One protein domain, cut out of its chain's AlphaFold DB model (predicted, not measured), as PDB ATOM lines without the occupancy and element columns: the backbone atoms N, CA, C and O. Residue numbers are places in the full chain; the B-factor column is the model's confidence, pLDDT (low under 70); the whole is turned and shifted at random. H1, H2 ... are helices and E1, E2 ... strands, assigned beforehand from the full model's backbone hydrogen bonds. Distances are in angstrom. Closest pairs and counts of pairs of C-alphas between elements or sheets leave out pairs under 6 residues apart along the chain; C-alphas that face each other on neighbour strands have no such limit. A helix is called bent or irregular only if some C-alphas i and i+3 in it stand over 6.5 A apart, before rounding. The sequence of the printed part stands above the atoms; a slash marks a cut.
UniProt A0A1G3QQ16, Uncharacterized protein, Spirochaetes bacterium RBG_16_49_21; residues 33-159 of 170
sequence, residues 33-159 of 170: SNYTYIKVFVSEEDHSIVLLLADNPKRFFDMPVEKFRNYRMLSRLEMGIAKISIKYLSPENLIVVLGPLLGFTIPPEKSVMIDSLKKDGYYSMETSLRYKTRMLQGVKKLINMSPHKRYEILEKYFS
ATOM      1  N   SER A  33     126.872 180.562 119.390       84.62
ATOM      2  CA  SER A  33     125.781 180.451 120.359       84.62
ATOM      3  C   SER A  33     126.176 180.857 121.775       84.62
ATOM      4  O   SER A  33     125.290 180.943 122.620       84.62
ATOM      5  N   ASN A  34     127.457 181.116 122.052       91.06
ATOM      6  CA  ASN A  34     127.904 181.417 123.406       91.06
ATOM      7  C   ASN A  34     127.580 182.858 123.783       91.06
ATOM      8  O   ASN A  34     127.817 183.811 123.028       91.06
ATOM      9  N   TYR A  35     127.066 183.000 124.997       93.38
ATOM     10  CA  TYR A  35     126.806 184.276 125.629       93.38
ATOM     11  C   TYR A  35     127.339 184.242 127.052       93.38
ATOM     12  O   TYR A  35     127.156 183.264 127.767       93.38
ATOM     13  N   THR A  36     127.927 185.353 127.473       95.75
ATOM     14  CA  THR A  36     128.136 185.651 128.887       95.75
ATOM     15  C   THR A  36     127.246 186.815 129.256       95.75
ATOM     16  O   THR A  36     127.359 187.894 128.673       95.75
ATOM     17  N   TYR A  37     126.362 186.609 130.217       95.62
ATOM     18  CA  TYR A  37     125.530 187.638 130.817       95.62
ATOM     19  C   TYR A  37     126.190 188.157 132.083       95.62
ATOM     20  O   TYR A  37     126.792 187.394 132.835       95.62
ATOM     21  N   ILE A  38     126.057 189.460 132.312       95.44
ATOM     22  CA  ILE A  38     126.688 190.161 133.421       95.44
ATOM     23  C   ILE A  38     125.629 190.859 134.263       95.44
ATOM     24  O   ILE A  38     124.772 191.582 133.740       95.44
ATOM     25  N   LYS A  39     125.728 190.686 135.580       94.19
ATOM     26  CA  LYS A  39     124.966 191.445 136.571       94.19
ATOM     27  C   LYS A  39     125.883 191.978 137.653       94.19
ATOM     28  O   LYS A  39     126.868 191.342 138.006       94.19
ATOM     29  N   VAL A  40     125.540 193.151 138.171       95.75
ATOM     30  CA  VAL A  40     126.243 193.771 139.290       95.75
ATOM     31  C   VAL A  40     125.231 194.080 140.375       95.75
ATOM     32  O   VAL A  40     124.175 194.650 140.095       95.75
ATOM     33  N   PHE A  41     125.562 193.700 141.599       95.25
ATOM     34  CA  PHE A  41     124.766 193.926 142.792       95.25
ATOM     35  C   PHE A  41     125.551 194.799 143.758       95.25
ATOM     36  O   PHE A  41     126.763 194.652 143.883       95.25
ATOM     37  N   VAL A  42     124.863 195.710 144.433       96.62
ATOM     38  CA  VAL A  42     125.448 196.625 145.414       96.62
ATOM     39  C   VAL A  42     124.650 196.528 146.703       96.62
ATOM     40  O   VAL A  42     123.426 196.628 146.654       96.62
ATOM     41  N   SER A  43     125.347 196.385 147.826       96.19
ATOM     42  CA  SER A  43     124.779 196.530 149.163       96.19
ATOM     43  C   SER A  43     125.492 197.682 149.863       96.19
ATOM     44  O   SER A  43     126.715 197.670 150.032       96.19
ATOM     45  N   GLU A  44     124.740 198.727 150.203       94.88
ATOM     46  CA  GLU A  44     125.276 199.833 151.004       94.88
ATOM     47  C   GLU A  44     125.377 199.439 152.478       94.88
ATOM     48  O   GLU A  44     126.327 199.859 153.132       94.88
ATOM     49  N   GLU A  45     124.474 198.570 152.949       93.75
ATOM     50  CA  GLU A  45     124.469 198.015 154.308       93.75
ATOM     51  C   GLU A  45     125.671 197.096 154.550       93.75
ATOM     52  O   GLU A  45     126.384 197.254 155.536       93.75
ATOM     53  N   ASP A  46     125.956 196.192 153.607       93.31
ATOM     54  CA  ASP A  46     127.082 195.253 153.723       93.31
ATOM     55  C   ASP A  46     128.405 195.859 153.208       93.31
ATOM     56  O   ASP A  46     129.440 195.192 153.178       93.31
ATOM     57  N   HIS A  47     128.385 197.125 152.770       95.50
ATOM     58  CA  HIS A  47     129.518 197.833 152.166       95.50
ATOM     59  C   HIS A  47     130.253 197.025 151.082       95.50
ATOM     60  O   HIS A  47     131.491 197.052 150.975       95.50
ATOM     61  N   SER A  48     129.492 196.360 150.214       96.56
ATOM     62  CA  SER A  48     130.001 195.407 149.230       96.56
ATOM     63  C   SER A  48     129.406 195.607 147.831       96.56
ATOM     64  O   SER A  48     128.365 196.238 147.610       96.56
ATOM     65  N   ILE A  49     130.113 195.068 146.843       97.19
ATOM     66  CA  ILE A  49     129.688 194.993 145.450       97.19
ATOM     67  C   ILE A  49     130.040 193.617 144.888       97.19
ATOM     68  O   ILE A  49     131.145 193.115 145.089       97.19
ATOM     69  N   VAL A  50     129.091 193.017 144.171       95.56
ATOM     70  CA  VAL A  50     129.209 191.673 143.599       95.56
ATOM     71  C   VAL A  50     129.002 191.738 142.093       95.56
ATOM     72  O   VAL A  50     127.992 192.253 141.616       95.56
ATOM     73  N   LEU A  51     129.945 191.181 141.343       96.00
ATOM     74  CA  LEU A  51     129.814 190.862 139.927       96.00
ATOM     75  C   LEU A  51     129.371 189.408 139.776       96.00
ATOM     76  O   LEU A  51     129.978 188.526 140.376       96.00
ATOM     77  N   LEU A  52     128.390 189.158 138.912       94.69
ATOM     78  CA  LEU A  52     128.010 187.822 138.463       94.69
ATOM     79  C   LEU A  52     128.200 187.664 136.959       94.69
ATOM     80  O   LEU A  52     127.771 188.529 136.186       94.69
ATOM     81  N   LEU A  53     128.764 186.523 136.569       95.62
ATOM     82  CA  LEU A  53     128.777 186.019 135.200       95.62
ATOM     83  C   LEU A  53     127.941 184.741 135.119       95.62
ATOM     84  O   LEU A  53     128.081 183.868 135.969       95.62
ATOM     85  N   ALA A  54     127.120 184.605 134.082       94.56
ATOM     86  CA  ALA A  54     126.412 183.361 133.781       94.56
ATOM     87  C   ALA A  54     126.236 183.188 132.269       94.56
ATOM     88  O   ALA A  54     126.205 184.171 131.527       94.56
ATOM     89  N   ASP A  55     126.091 181.952 131.808       92.44
ATOM     90  CA  ASP A  55     125.769 181.630 130.412       92.44
ATOM     91  C   ASP A  55     124.268 181.797 130.096       92.44
ATOM     92  O   ASP A  55     123.871 182.034 128.954       92.44
ATOM     93  N   ASN A  56     123.434 181.754 131.136       89.50
ATOM     94  CA  ASN A  56     121.990 181.902 131.076       89.50
ATOM     95  C   ASN A  56     121.509 182.887 132.157       89.50
ATOM     96  O   ASN A  56     121.714 182.649 133.348       89.50
ATOM     97  N   PRO A  57     120.798 183.969 131.791       85.81
ATOM     98  CA  PRO A  57     120.379 184.987 132.748       85.81
ATOM     99  C   PRO A  57     119.351 184.483 133.771       85.81
ATOM    100  O   PRO A  57     119.162 185.134 134.795       85.81
ATOM    101  N   LYS A  58     118.694 183.339 133.529       85.88
ATOM    102  CA  LYS A  58     117.796 182.720 134.517       85.88
ATOM    103  C   LYS A  58     118.542 182.310 135.791       85.88
ATOM    104  O   LYS A  58     117.966 182.406 136.866       85.88
ATOM    105  N   ARG A  59     119.836 181.977 135.685       82.94
ATOM    106  CA  ARG A  59     120.689 181.581 136.819       82.94
ATOM    107  C   ARG A  59     120.854 182.669 137.873       82.94
ATOM    108  O   ARG A  59     121.129 182.370 139.024       82.94
ATOM    109  N   PHE A  60     120.630 183.934 137.516       78.00
ATOM    110  CA  PHE A  60     120.684 185.028 138.486       78.00
ATOM    111  C   PHE A  60     119.559 184.975 139.525       78.00
ATOM    112  O   PHE A  60     119.698 185.581 140.581       78.00
ATOM    113  N   PHE A  61     118.459 184.278 139.228       72.00
ATOM    114  CA  PHE A  61     117.331 184.114 140.147       72.00
ATOM    115  C   PHE A  61     117.450 182.859 141.018       72.00
ATOM    116  O   PHE A  61     116.739 182.755 142.011       72.00
ATOM    117  N   ASP A  62     118.380 181.958 140.693       73.25
ATOM    118  CA  ASP A  62     118.661 180.737 141.463       73.25
ATOM    119  C   ASP A  62     119.573 181.024 142.683       73.25
ATOM    120  O   ASP A  62     119.993 180.117 143.399       73.25
ATOM    121  N   MET A  63     119.905 182.296 142.920       70.50
ATOM    122  CA  MET A  63     120.795 182.743 143.991       70.50
ATOM    123  C   MET A  63     120.103 182.666 145.364       70.50
ATOM    124  O   MET A  63     118.927 183.022 145.473       70.50
ATOM    125  N   PRO A  64     120.813 182.272 146.439       71.56
ATOM    126  CA  PRO A  64     120.227 182.178 147.773       71.56
ATOM    127  C   PRO A  64     119.738 183.552 148.247       71.56
ATOM    128  O   PRO A  64     120.534 184.464 148.482       71.56
ATOM    129  N   VAL A  65     118.416 183.682 148.394       71.06
ATOM    130  CA  VAL A  65     117.712 184.942 148.706       71.06
ATOM    131  C   VAL A  65     118.252 185.598 149.978       71.06
ATOM    132  O   VAL A  65     118.384 186.817 150.037       71.06
ATOM    133  N   GLU A  66     118.631 184.794 150.971       73.94
ATOM    134  CA  GLU A  66     119.171 185.268 152.248       73.94
ATOM    135  C   GLU A  66     120.485 186.040 152.083       73.94
ATOM    136  O   GLU A  66     120.647 187.097 152.689       73.94
ATOM    137  N   LYS A  67     121.393 185.575 151.212       78.94
ATOM    138  CA  LYS A  67     122.690 186.233 150.981       78.94
ATOM    139  C   LYS A  67     122.531 187.586 150.278       78.94
ATOM    140  O   LYS A  67     123.348 188.478 150.475       78.94
ATOM    141  N   PHE A  68     121.496 187.738 149.452       82.38
ATOM    142  CA  PHE A  68     121.317 188.907 148.587       82.38
ATOM    143  C   PHE A  68     120.183 189.835 149.024       82.38
ATOM    144  O   PHE A  68     119.826 190.748 148.284       82.38
ATOM    145  N   ARG A  69     119.634 189.646 150.228       85.94
ATOM    146  CA  ARG A  69     118.494 190.426 150.727       85.94
ATOM    147  C   ARG A  69     118.746 191.937 150.721       85.94
ATOM    148  O   ARG A  69     117.864 192.690 150.319       85.94
ATOM    149  N   ASN A  70     119.946 192.357 151.117       91.25
ATOM    150  CA  ASN A  70     120.335 193.769 151.209       91.25
ATOM    151  C   ASN A  70     120.957 194.299 149.907       91.25
ATOM    152  O   ASN A  70     121.349 195.461 149.801       91.25
ATOM    153  N   TYR A  71     121.056 193.447 148.887       93.19
ATOM    154  CA  TYR A  71     121.664 193.804 147.622       93.19
ATOM    155  C   TYR A  71     120.614 194.300 146.642       93.19
ATOM    156  O   TYR A  71     119.656 193.606 146.303       93.19
ATOM    157  N   ARG A  72     120.871 195.471 146.064       93.31
ATOM    158  CA  ARG A  72     120.137 195.938 144.890       93.31
ATOM    159  C   ARG A  72     120.912 195.619 143.620       93.31
ATOM    160  O   ARG A  72     122.121 195.831 143.530       93.31
ATOM    161  N   MET A  73     120.200 195.154 142.602       93.38
ATOM    162  CA  MET A  73     120.764 194.965 141.269       93.38
ATOM    163  C   MET A  73     120.924 196.321 140.572       93.38
ATOM    164  O   MET A  73     119.980 197.108 140.517       93.38
ATOM    165  N   LEU A  74     122.099 196.583 140.000       95.56
ATOM    166  CA  LEU A  74     122.319 197.764 139.171       95.56
ATOM    167  C   LEU A  74     121.694 197.585 137.787       95.56
ATOM    168  O   LEU A  74     121.822 196.540 137.137       95.56
ATOM    169  N   SER A  75     121.053 198.641 137.297       94.81
ATOM    170  CA  SER A  75     120.582 198.722 135.919       94.81
ATOM    171  C   SER A  75     121.738 198.943 134.934       94.81
ATOM    172  O   SER A  75     122.835 199.380 135.285       94.81
ATOM    173  N   ARG A  76     121.486 198.689 133.642       94.38
ATOM    174  CA  ARG A  76     122.466 198.953 132.569       94.38
ATOM    175  C   ARG A  76     122.895 200.423 132.495       94.38
ATOM    176  O   ARG A  76     124.050 200.704 132.193       94.38
ATOM    177  N   LEU A  77     121.972 201.342 132.791       94.38
ATOM    178  CA  LEU A  77     122.228 202.780 132.741       94.38
ATOM    179  C   LEU A  77     123.121 203.207 133.905       94.38
ATOM    180  O   LEU A  77     124.092 203.919 133.682       94.38
ATOM    181  N   GLU A  78     122.871 202.685 135.109       94.75
ATOM    182  CA  GLU A  78     123.737 202.917 136.275       94.75
ATOM    183  C   GLU A  78     125.151 202.359 136.078       94.75
ATOM    184  O   GLU A  78     126.124 202.943 136.547       94.75
ATOM    185  N   MET A  79     125.282 201.244 135.357       95.12
ATOM    186  CA  MET A  79     126.582 200.684 134.979       95.12
ATOM    187  C   MET A  79     127.250 201.432 133.809       95.12
ATOM    188  O   MET A  79     128.414 201.175 133.501       95.12
ATOM    189  N   GLY A  80     126.541 202.340 133.129       93.88
ATOM    190  CA  GLY A  80     127.057 203.075 131.972       93.88
ATOM    191  C   GLY A  80     127.322 202.194 130.743       93.88
ATOM    192  O   GLY A  80     128.295 202.427 130.016       93.88
ATOM    193  N   ILE A  81     126.489 201.168 130.525       94.75
ATOM    194  CA  ILE A  81     126.616 200.181 129.441       94.75
ATOM    195  C   ILE A  81     125.327 200.074 128.612       94.75
ATOM    196  O   ILE A  81     124.213 200.169 129.123       94.75
ATOM    197  N   ALA A  82     125.468 199.822 127.307       93.12
ATOM    198  CA  ALA A  82     124.321 199.696 126.400       93.12
ATOM    199  C   ALA A  82     123.625 198.323 126.489       93.12
ATOM    200  O   ALA A  82     122.407 198.217 126.309       93.12
ATOM    201  N   LYS A  83     124.404 197.277 126.781       93.88
ATOM    202  CA  LYS A  83     124.002 195.863 126.809       93.88
ATOM    203  C   LYS A  83     124.589 195.176 128.041       93.88
ATOM    204  O   LYS A  83     125.596 195.639 128.559       93.88
ATOM    205  N   ILE A  84     123.991 194.065 128.462       93.12
ATOM    206  CA  ILE A  84     124.408 193.283 129.644       93.12
ATOM    207  C   ILE A  84     125.071 191.948 129.281       93.12
ATOM    208  O   ILE A  84     125.227 191.086 130.139       93.12
ATOM    209  N   SER A  85     125.393 191.736 128.005       94.56
ATOM    210  CA  SER A  85     125.931 190.464 127.531       94.56
ATOM    211  C   SER A  85     127.071 190.617 126.534       94.56
ATOM    212  O   SER A  85     127.200 191.618 125.814       94.56
ATOM    213  N   ILE A  86     127.893 189.575 126.491       94.75
ATOM    214  CA  ILE A  86     129.043 189.404 125.614       94.75
ATOM    215  C   ILE A  86     128.751 188.202 124.728       94.75
ATOM    216  O   ILE A  86     128.509 187.110 125.229       94.75
ATOM    217  N   LYS A  87     128.744 188.413 123.411       91.81
ATOM    218  CA  LYS A  87     128.589 187.331 122.432       91.81
ATOM    219  C   LYS A  87     129.924 186.633 122.199       91.81
ATOM    220  O   LYS A  87     130.953 187.311 122.241       91.81
ATOM    221  N   TYR A  88     129.855 185.361 121.823       90.69
ATOM    222  CA  TYR A  88     130.963 184.482 121.436       90.69
ATOM    223  C   TYR A  88     131.825 183.949 122.579       90.69
ATOM    224  O   TYR A  88     132.673 183.105 122.337       90.69
ATOM    225  N   LEU A  89     131.607 184.407 123.810       93.44
ATOM    226  CA  LEU A  89     132.407 184.014 124.965       93.44
ATOM    227  C   LEU A  89     131.494 183.414 126.027       93.44
ATOM    228  O   LEU A  89     130.468 184.018 126.357       93.44
ATOM    229  N   SER A  90     131.867 182.249 126.550       93.81
ATOM    230  CA  SER A  90     131.301 181.703 127.783       93.81
ATOM    231  C   SER A  90     132.004 182.322 129.005       93.81
ATOM    232  O   SER A  90     133.115 182.853 128.870       93.81
ATOM    233  N   PRO A  91     131.396 182.254 130.205       94.62
ATOM    234  CA  PRO A  91     132.056 182.700 131.430       94.62
ATOM    235  C   PRO A  91     133.407 182.004 131.659       94.62
ATOM    236  O   PRO A  91     134.373 182.653 132.049       94.62
ATOM    237  N   GLU A  92     133.487 180.711 131.344       93.62
ATOM    238  CA  GLU A  92     134.703 179.900 131.463       93.62
ATOM    239  C   GLU A  92     135.836 180.433 130.578       93.62
ATOM    240  O   GLU A  92     136.953 180.610 131.064       93.62
ATOM    241  N   ASN A  93     135.544 180.810 129.323       93.88
ATOM    242  CA  ASN A  93     136.553 181.401 128.436       93.88
ATOM    243  C   ASN A  93     137.183 182.660 129.048       93.88
ATOM    244  O   ASN A  93     138.386 182.886 128.925       93.88
ATOM    245  N   LEU A  94     136.367 183.492 129.705       95.00
ATOM    246  CA  LEU A  94     136.838 184.726 130.327       95.00
ATOM    247  C   LEU A  94     137.721 184.444 131.539       95.00
ATOM    248  O   LEU A  94     138.773 185.059 131.663       95.00
ATOM    249  N   ILE A  95     137.308 183.532 132.418       94.12
ATOM    250  CA  ILE A  95     138.022 183.244 133.670       94.12
ATOM    251  C   ILE A  95     139.362 182.570 133.389       94.12
ATOM    252  O   ILE A  95     140.367 182.967 133.973       94.12
ATOM    253  N   VAL A  96     139.397 181.599 132.472       93.44
ATOM    254  CA  VAL A  96     140.632 180.882 132.126       93.44
ATOM    255  C   VAL A  96     141.668 181.830 131.517       93.44
ATOM    256  O   VAL A  96     142.834 181.786 131.895       93.44
ATOM    257  N   VAL A  97     141.258 182.732 130.619       94.31
ATOM    258  CA  VAL A  97     142.209 183.581 129.877       94.31
ATOM    259  C   VAL A  97     142.523 184.904 130.578       94.31
ATOM    260  O   VAL A  97     143.654 185.383 130.514       94.31
ATOM    261  N   LEU A  98     141.537 185.541 131.215       93.31
ATOM    262  CA  LEU A  98     141.717 186.833 131.893       93.31
ATOM    263  C   LEU A  98     142.032 186.680 133.387       93.31
ATOM    264  O   LEU A  98     142.274 187.679 134.072       93.31
ATOM    265  N   GLY A  99     142.006 185.449 133.893       92.00
ATOM    266  CA  GLY A  99     142.113 185.140 135.306       92.00
ATOM    267  C   GLY A  99     140.816 185.419 136.071       92.00
ATOM    268  O   GLY A  99     139.855 185.991 135.540       92.00
ATOM    269  N   PRO A 100     140.788 185.077 137.366       90.25
ATOM    270  CA  PRO A 100     139.570 185.150 138.166       90.25
ATOM    271  C   PRO A 100     139.127 186.605 138.421       90.25
ATOM    272  O   PRO A 100     137.946 186.894 138.542       90.25
ATOM    273  N   LEU A 101     140.047 187.571 138.366       92.75
ATOM    274  CA  LEU A 101     139.700 188.995 138.432       92.75
ATOM    275  C   LEU A 101     139.246 189.588 137.096       92.75
ATOM    276  O   LEU A 101     138.963 190.784 137.033       92.75
ATOM    277  N   LEU A 102     139.204 188.800 136.017       92.31
ATOM    278  CA  LEU A 102     138.769 189.230 134.684       92.31
ATOM    279  C   LEU A 102     139.564 190.437 134.145       92.31
ATOM    280  O   LEU A 102     139.039 191.267 133.398       92.31
ATOM    281  N   GLY A 103     140.824 190.574 134.568       88.75
ATOM    282  CA  GLY A 103     141.674 191.730 134.266       88.75
ATOM    283  C   GLY A 103     141.258 193.039 134.955       88.75
ATOM    284  O   GLY A 103     141.629 194.121 134.490       88.75
ATOM    285  N   PHE A 104     140.464 192.990 136.029       94.00
ATOM    286  CA  PHE A 104     140.050 194.186 136.762       94.00
ATOM    287  C   PHE A 104     141.172 194.669 137.681       94.00
ATOM    288  O   PHE A 104     141.891 193.889 138.297       94.00
ATOM    289  N   THR A 105     141.294 195.989 137.831       91.56
ATOM    290  CA  THR A 105     142.305 196.628 138.688       91.56
ATOM    291  C   THR A 105     141.874 196.633 140.163       91.56
ATOM    292  O   THR A 105     141.730 197.696 140.783       91.56
ATOM    293  N   ILE A 106     141.596 195.448 140.706       92.44
ATOM    294  CA  ILE A 106     141.208 195.203 142.100       92.44
ATOM    295  C   ILE A 106     142.294 194.318 142.727       92.44
ATOM    296  O   ILE A 106     142.698 193.349 142.091       92.44
ATOM    297  N   PRO A 107     142.802 194.638 143.929       91.06
ATOM    298  CA  PRO A 107     143.784 193.780 144.586       91.06
ATOM    299  C   PRO A 107     143.184 192.397 144.912       91.06
ATOM    300  O   PRO A 107     142.087 192.366 145.484       91.06
ATOM    301  N   PRO A 108     143.863 191.278 144.588       89.38
ATOM    302  CA  PRO A 108     143.336 189.925 144.799       89.38
ATOM    303  C   PRO A 108     142.915 189.639 146.245       89.38
ATOM    304  O   PRO A 108     141.885 189.019 146.492       89.38
ATOM    305  N   GLU A 109     143.660 190.157 147.220       92.06
ATOM    306  CA  GLU A 109     143.395 189.992 148.652       92.06
ATOM    307  C   GLU A 109     142.158 190.759 149.145       92.06
ATOM    308  O   GLU A 109     141.757 190.645 150.303       92.06
ATOM    309  N   LYS A 110     141.564 191.590 148.282       91.81
ATOM    310  CA  LYS A 110     140.352 192.368 148.565       91.81
ATOM    311  C   LYS A 110     139.138 191.861 147.798       91.81
ATOM    312  O   LYS A 110     138.107 192.536 147.797       91.81
ATOM    313  N   SER A 111     139.252 190.708 147.155       92.38
ATOM    314  CA  SER A 111     138.178 190.082 146.394       92.38
ATOM    315  C   SER A 111     137.961 188.646 146.837       92.38
ATOM    316  O   SER A 111     138.912 187.886 146.990       92.38
ATOM    317  N   VAL A 112     136.699 188.274 146.987       93.06
ATOM    318  CA  VAL A 112     136.268 186.895 147.195       93.06
ATOM    319  C   VAL A 112     135.684 186.394 145.885       93.06
ATOM    320  O   VAL A 112     134.861 187.066 145.267       93.06
ATOM    321  N   MET A 113     136.136 185.229 145.441       92.75
ATOM    322  CA  MET A 113     135.773 184.650 144.151       92.75
ATOM    323  C   MET A 113     135.129 183.294 144.400       92.75
ATOM    324  O   MET A 113     135.681 182.477 145.134       92.75
ATOM    325  N   ILE A 114     133.963 183.066 143.806       90.06
ATOM    326  CA  ILE A 114     133.245 181.795 143.896       90.06
ATOM    327  C   ILE A 114     133.007 181.321 142.470       90.06
ATOM    328  O   ILE A 114     132.224 181.928 141.731       90.06
ATOM    329  N   ASP A 115     133.699 180.249 142.096       89.44
ATOM    330  CA  ASP A 115     133.467 179.547 140.843       89.44
ATOM    331  C   ASP A 115     132.487 178.395 141.071       89.44
ATOM    332  O   ASP A 115     132.845 177.325 141.564       89.44
ATOM    333  N   SER A 116     131.234 178.649 140.710       87.12
ATOM    334  CA  SER A 116     130.157 177.668 140.717       87.12
ATOM    335  C   SER A 116     129.695 177.338 139.295       87.12
ATOM    336  O   SER A 116     128.582 176.847 139.117       87.12
ATOM    337  N   LEU A 117     130.506 177.567 138.253       87.00
ATOM    338  CA  LEU A 117     130.041 177.414 136.869       87.00
ATOM    339  C   LEU A 117     129.568 175.992 136.550       87.00
ATOM    340  O   LEU A 117     128.524 175.822 135.926       87.00
ATOM    341  N   LYS A 118     130.279 174.969 137.034       86.44
ATOM    342  CA  LYS A 118     129.910 173.560 136.805       86.44
ATOM    343  C   LYS A 118     128.721 173.092 137.646       86.44
ATOM    344  O   LYS A 118     128.045 172.147 137.253       86.44
ATOM    345  N   LYS A 119     128.491 173.718 138.804       84.81
ATOM    346  CA  LYS A 119     127.475 173.295 139.779       84.81
ATOM    347  C   LYS A 119     126.187 174.108 139.649       84.81
ATOM    348  O   LYS A 119     125.128 173.542 139.412       84.81
ATOM    349  N   ASP A 120     126.306 175.426 139.769       82.81
ATOM    350  CA  ASP A 120     125.182 176.364 139.840       82.81
ATOM    351  C   ASP A 120     125.060 177.234 138.566       82.81
ATOM    352  O   ASP A 120     124.090 177.973 138.397       82.81
ATOM    353  N   GLY A 121     126.016 177.143 137.633       87.38
ATOM    354  CA  GLY A 121     125.966 177.843 136.343       87.38
ATOM    355  C   GLY A 121     126.344 179.323 136.403       87.38
ATOM    356  O   GLY A 121     126.051 180.067 135.466       87.38
ATOM    357  N   TYR A 122     126.978 179.773 137.490       90.69
ATOM    358  CA  TYR A 122     127.446 181.149 137.621       90.69
ATOM    359  C   TYR A 122     128.837 181.241 138.247       90.69
ATOM    360  O   TYR A 122     129.273 180.384 139.012       90.69
ATOM    361  N   TYR A 123     129.509 182.340 137.932       93.81
ATOM    362  CA  TYR A 123     130.721 182.794 138.594       93.81
ATOM    363  C   TYR A 123     130.416 184.093 139.334       93.81
ATOM    364  O   TYR A 123     129.714 184.954 138.796       93.81
ATOM    365  N   SER A 124     130.954 184.254 140.543       93.19
ATOM    366  CA  SER A 124     130.809 185.491 141.307       93.19
ATOM    367  C   SER A 124     132.144 186.038 141.793       93.19
ATOM    368  O   SER A 124     133.020 185.289 142.222       93.19
ATOM    369  N   MET A 125     132.266 187.362 141.750       95.06
ATOM    370  CA  MET A 125     133.364 188.102 142.357       95.06
ATOM    371  C   MET A 125     132.785 189.195 143.250       95.06
ATOM    372  O   MET A 125     132.103 190.104 142.781       95.06
ATOM    373  N   GLU A 126     133.091 189.113 144.533       95.06
ATOM    374  CA  GLU A 126     132.643 190.015 145.583       95.06
ATOM    375  C   GLU A 126     133.822 190.854 146.084       95.06
ATOM    376  O   GLU A 126     134.931 190.355 146.264       95.06
ATOM    377  N   THR A 127     133.613 192.151 146.294       96.75
ATOM    378  CA  THR A 127     134.621 193.044 146.878       96.75
ATOM    379  C   THR A 127     133.953 194.173 147.658       96.75
ATOM    380  O   THR A 127     132.740 194.362 147.606       96.75
ATOM    381  N   SER A 128     134.751 194.966 148.366       96.75
ATOM    382  CA  SER A 128     134.265 196.146 149.080       96.75
ATOM    383  C   SER A 128     133.743 197.222 148.121       96.75
ATOM    384  O   SER A 128     134.346 197.511 147.081       96.75
ATOM    385  N   LEU A 129     132.674 197.905 148.533       96.62
ATOM    386  CA  LEU A 129     132.028 198.999 147.807       96.62
ATOM    387  C   LEU A 129     132.990 200.139 147.435       96.62
ATOM    388  O   LEU A 129     132.784 200.814 146.426       96.62
ATOM    389  N   ARG A 130     134.102 200.305 148.166       96.69
ATOM    390  CA  ARG A 130     135.174 201.260 147.827       96.69
ATOM    391  C   ARG A 130     135.761 201.050 146.424       96.69
ATOM    392  O   ARG A 130     136.297 201.983 145.832       96.69
ATOM    393  N   TYR A 131     135.662 199.836 145.877       96.62
ATOM    394  CA  TYR A 131     136.128 199.495 144.532       96.62
ATOM    395  C   TYR A 131     135.034 199.566 143.464       96.62
ATOM    396  O   TYR A 131     135.317 199.259 142.305       96.62
ATOM    397  N   LYS A 132     133.819 200.021 143.801       95.75
ATOM    398  CA  LYS A 132     132.678 200.135 142.878       95.75
ATOM    399  C   LYS A 132     133.061 200.770 141.548       95.75
ATOM    400  O   LYS A 132     132.829 200.175 140.503       95.75
ATOM    401  N   THR A 133     133.715 201.930 141.568       95.88
ATOM    402  CA  THR A 133     134.122 202.627 140.337       95.88
ATOM    403  C   THR A 133     135.053 201.778 139.473       95.88
ATOM    404  O   THR A 133     134.859 201.699 138.262       95.88
ATOM    405  N   ARG A 134     136.030 201.091 140.080       96.31
ATOM    406  CA  ARG A 134     136.970 200.223 139.350       96.31
ATOM    407  C   ARG A 134     136.274 198.988 138.786       96.31
ATOM    408  O   ARG A 134     136.526 198.625 137.642       96.31
ATOM    409  N   MET A 135     135.363 198.386 139.552       96.38
ATOM    410  CA  MET A 135     134.553 197.263 139.089       96.38
ATOM    411  C   MET A 135     133.671 197.662 137.908       96.38
ATOM    412  O   MET A 135     133.685 196.986 136.885       96.38
ATOM    413  N   LEU A 136     132.959 198.787 137.997       96.94
ATOM    414  CA  LEU A 136     132.108 199.279 136.912       96.94
ATOM    415  C   LEU A 136     132.918 199.628 135.658       96.94
ATOM    416  O   LEU A 136     132.502 199.309 134.544       96.94
ATOM    417  N   GLN A 137     134.107 200.217 135.814       96.25
ATOM    418  CA  GLN A 137     135.030 200.435 134.698       96.25
ATOM    419  C   GLN A 137     135.495 199.114 134.071       96.25
ATOM    420  O   GLN A 137     135.531 199.008 132.845       96.25
ATOM    421  N   GLY A 138     135.812 198.106 134.889       96.06
ATOM    422  CA  GLY A 138     136.150 196.755 134.440       96.06
ATOM    423  C   GLY A 138     135.013 196.116 133.644       96.06
ATOM    424  O   GLY A 138     135.214 195.719 132.498       96.06
ATOM    425  N   VAL A 139     133.793 196.128 134.186       96.50
ATOM    426  CA  VAL A 139     132.578 195.631 133.519       96.50
ATOM    427  C   VAL A 139     132.347 196.343 132.189       96.50
ATOM    428  O   VAL A 139     132.090 195.698 131.170       96.50
ATOM    429  N   LYS A 140     132.493 197.672 132.156       96.06
ATOM    430  CA  LYS A 140     132.349 198.458 130.929       96.06
ATOM    431  C   LYS A 140     133.385 198.066 129.875       96.06
ATOM    432  O   LYS A 140     133.020 197.947 128.705       96.06
ATOM    433  N   LYS A 141     134.647 197.857 130.263       95.19
ATOM    434  CA  LYS A 141     135.705 197.375 129.358       95.19
ATOM    435  C   LYS A 141     135.398 195.966 128.848       95.19
ATOM    436  O   LYS A 141     135.468 195.736 127.646       95.19
ATOM    437  N   LEU A 142     134.987 195.066 129.739       95.38
ATOM    438  CA  LEU A 142     134.677 193.670 129.439       95.38
ATOM    439  C   LEU A 142     133.516 193.546 128.432       95.38
ATOM    440  O   LEU A 142     133.618 192.859 127.419       95.38
ATOM    441  N   ILE A 143     132.425 194.286 128.641       94.69
ATOM    442  CA  ILE A 143     131.242 194.248 127.761       94.69
ATOM    443  C   ILE A 143     131.510 194.863 126.384       94.69
ATOM    444  O   ILE A 143     130.963 194.412 125.366       94.69
ATOM    445  N   ASN A 144     132.348 195.898 126.350       93.31
ATOM    446  CA  ASN A 144     132.667 196.646 125.140       93.31
ATOM    447  C   ASN A 144     133.972 196.189 124.479       93.31
ATOM    448  O   ASN A 144     134.495 196.902 123.625       93.31
ATOM    449  N   MET A 145     134.476 194.995 124.813       94.06
ATOM    450  CA  MET A 145     135.609 194.403 124.104       94.06
ATOM    451  C   MET A 145     135.338 194.345 122.599       94.06
ATOM    452  O   MET A 145     134.241 193.950 122.164       94.06
ATOM    453  N   SER A 146     136.356 194.720 121.820       93.19
ATOM    454  CA  SER A 146     136.325 194.639 120.362       93.19
ATOM    455  C   SER A 146     136.150 193.184 119.910       93.19
ATOM    456  O   SER A 146     136.543 192.267 120.634       93.19
ATOM    457  N   PRO A 147     135.576 192.936 118.718       90.56
ATOM    458  CA  PRO A 147     135.501 191.587 118.157       90.56
ATOM    459  C   PRO A 147     136.866 190.887 118.126       90.56
ATOM    460  O   PRO A 147     136.966 189.760 118.595       90.56
ATOM    461  N   HIS A 148     137.920 191.594 117.702       90.88
ATOM    462  CA  HIS A 148     139.297 191.087 117.700       90.88
ATOM    463  C   HIS A 148     139.738 190.571 119.073       90.88
ATOM    464  O   HIS A 148     140.240 189.458 119.168       90.88
ATOM    465  N   LYS A 149     139.476 191.328 120.149       92.62
ATOM    466  CA  LYS A 149     139.854 190.895 121.500       92.62
ATOM    467  C   LYS A 149     139.097 189.643 121.947       92.62
ATOM    468  O   LYS A 149     139.642 188.836 122.688       92.62
ATOM    469  N   ARG A 150     137.847 189.464 121.505       92.38
ATOM    470  CA  ARG A 150     137.075 188.248 121.809       92.38
ATOM    471  C   ARG A 150     137.640 187.030 121.091       92.38
ATOM    472  O   ARG A 150     137.709 185.972 121.698       92.38
ATOM    473  N   TYR A 151     138.065 187.189 119.840       90.19
ATOM    474  CA  TYR A 151     138.727 186.114 119.102       90.19
ATOM    475  C   TYR A 151     140.076 185.747 119.722       90.19
ATOM    476  O   TYR A 151     140.313 184.569 119.947       90.19
ATOM    477  N   GLU A 152     140.876 186.734 120.134       92.06
ATOM    478  CA  GLU A 152     142.133 186.490 120.861       92.06
ATOM    479  C   GLU A 152     141.905 185.673 122.147       92.06
ATOM    480  O   GLU A 152     142.695 184.794 122.482       92.06
ATOM    481  N   ILE A 153     140.817 185.946 122.879       93.50
ATOM    482  CA  ILE A 153     140.453 185.161 124.068       93.50
ATOM    483  C   ILE A 153     140.118 183.716 123.688       93.50
ATOM    484  O   ILE A 153     140.577 182.801 124.360       93.50
ATOM    485  N   LEU A 154     139.348 183.492 122.622       90.69
ATOM    486  CA  LEU A 154     139.018 182.135 122.173       90.69
ATOM    487  C   LEU A 154     140.258 181.360 121.724       90.69
ATOM    488  O   LEU A 154     140.421 180.211 122.114       90.69
ATOM    489  N   GLU A 155     141.151 181.993 120.967       88.56
ATOM    490  CA  GLU A 155     142.406 181.377 120.525       88.56
ATOM    491  C   GLU A 155     143.267 180.949 121.715       88.56
ATOM    492  O   GLU A 155     143.673 179.793 121.797       88.56
ATOM    493  N   LYS A 156     143.466 181.846 122.690       91.06
ATOM    494  CA  LYS A 156     144.202 181.530 123.924       91.06
ATOM    495  C   LYS A 156     143.552 180.411 124.724       91.06
ATOM    496  O   LYS A 156     144.252 179.585 125.299       91.06
ATOM    497  N   TYR A 157     142.223 180.389 124.761       90.12
ATOM    498  CA  TYR A 157     141.479 179.325 125.419       90.12
ATOM    499  C   TYR A 157     141.718 177.970 124.737       90.12
ATOM    500  O   TYR A 157     141.968 176.988 125.425       90.12
ATOM    501  N   PHE A 158     141.706 177.916 123.400       84.69
ATOM    502  CA  PHE A 158     141.981 176.684 122.654       84.69
ATOM    503  C   PHE A 158     143.400 176.168 122.866       84.69
ATOM    504  O   PHE A 158     143.577 174.970 123.060       84.69
ATOM    505  N   SER A 159     144.394 177.059 122.859       84.25
ATOM    506  CA  SER A 159     145.783 176.671 123.120       84.25
ATOM    507  C   SER A 159     145.952 176.099 124.526       84.25
ATOM    508  O   SER A 159     146.575 175.056 124.683       84.25
TER     509      SER A 159
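AT A GLANCE: This is residues 33 to 159 of the 170 residues of an uncharacterized protein of Spirochaetes bacterium RBG_16_49_21 (UniProt A0A1G3QQ16). A twisted sheet of five antiparallel strands has the long helix H3 lying along one face, with the shorter H2 on the same face and the five-residue H1 on the other. H4 is off the sheet, packs across H2, and makes one end of the longest axis. The printed part has 127 residues, with four named helices and five named strands in the order E1, E2, H1, E3, H2, E4, E5, H3, H4; the sheet runs E3, E1, E2, E5, E4, and the class is mixed, helices and strands. The whole is compact, with a radius of gyration of the C-alphas of 13.9 A and spans of 42 by 30 by 28 A.

IN THESE COORDINATES: In the sheet, E1 is residues 35 to 43, 26.6 A long, beginning at C-alpha 35 (126.806, 184.276, 125.629). E2 is residues 48 to 54, 19.9 A; E5 is residues 122 to 128, 20.1 A; E4 is residues 111 to 116, 15.8 A; E3 is residues 85 to 87. H3 is residues 129 to 143, 20.6 A, and is irregular: C-alphas 130 and 133 are 7.7 A apart. H1 is residues 57 to 61, H2 is residues 91 to 98, and H4 is residues 147 to 159, 18.8 A, ending at C-alpha 159 (145.783, 176.671, 123.120).

HOW THE PARTS SIT: E1 and E2 form a hairpin, with N 41 and O 50 within hydrogen-bond range at 2.8 A. E2 and E5 are antiparallel, with N 51 and O 125 at 2.8 A. E4 and E5 form the other hairpin, with N 112 and O 126 at 2.8 A. The pairing of E1 is staggered: residues 35 to 37 pair with E3, N 36 and O 86 being 2.9 A apart, and residues 37 to 43 with E2; residues 72 to 73 also pair with its residues 41 to 42. E2, H1 and E3 make a split strand-helix-strand unit, two strands running the same way with E1 between them, and its crossover is right-handed. H3 is on the sheet at a height of 8.7 A, along the strands, at 5 degrees to E2 on the local plane; their closest C-alphas, those of Ser 48 and Leu 129, are 4.4 A apart. H2 is on the same face, height 8.9 A, and H1 on the opposite face, height 8.1 A. H4 touches H2 with residues 153 to 157 alone, about perpendicular at 86 degrees; the C-alphas of Asn 93 and Tyr 157 are closest, 6.1 A. H2 and H4 have every O i to N i+4 pair within hydrogen-bond range, H3 has 9 of 11, and H1 has 0 of 1 but 2 of 2 O i to N i+3 pairs.

THE WHOLE: The two C-alphas farthest apart, those of Glu 45 and Ser 159, are 43.4 A apart. The printed part has no cut. The links from H1 to E3, 23 residues, and from H2 to E4, 12 residues, are long. The mean pLDDT of the printed part is 91.5, and no printed residue is under 70.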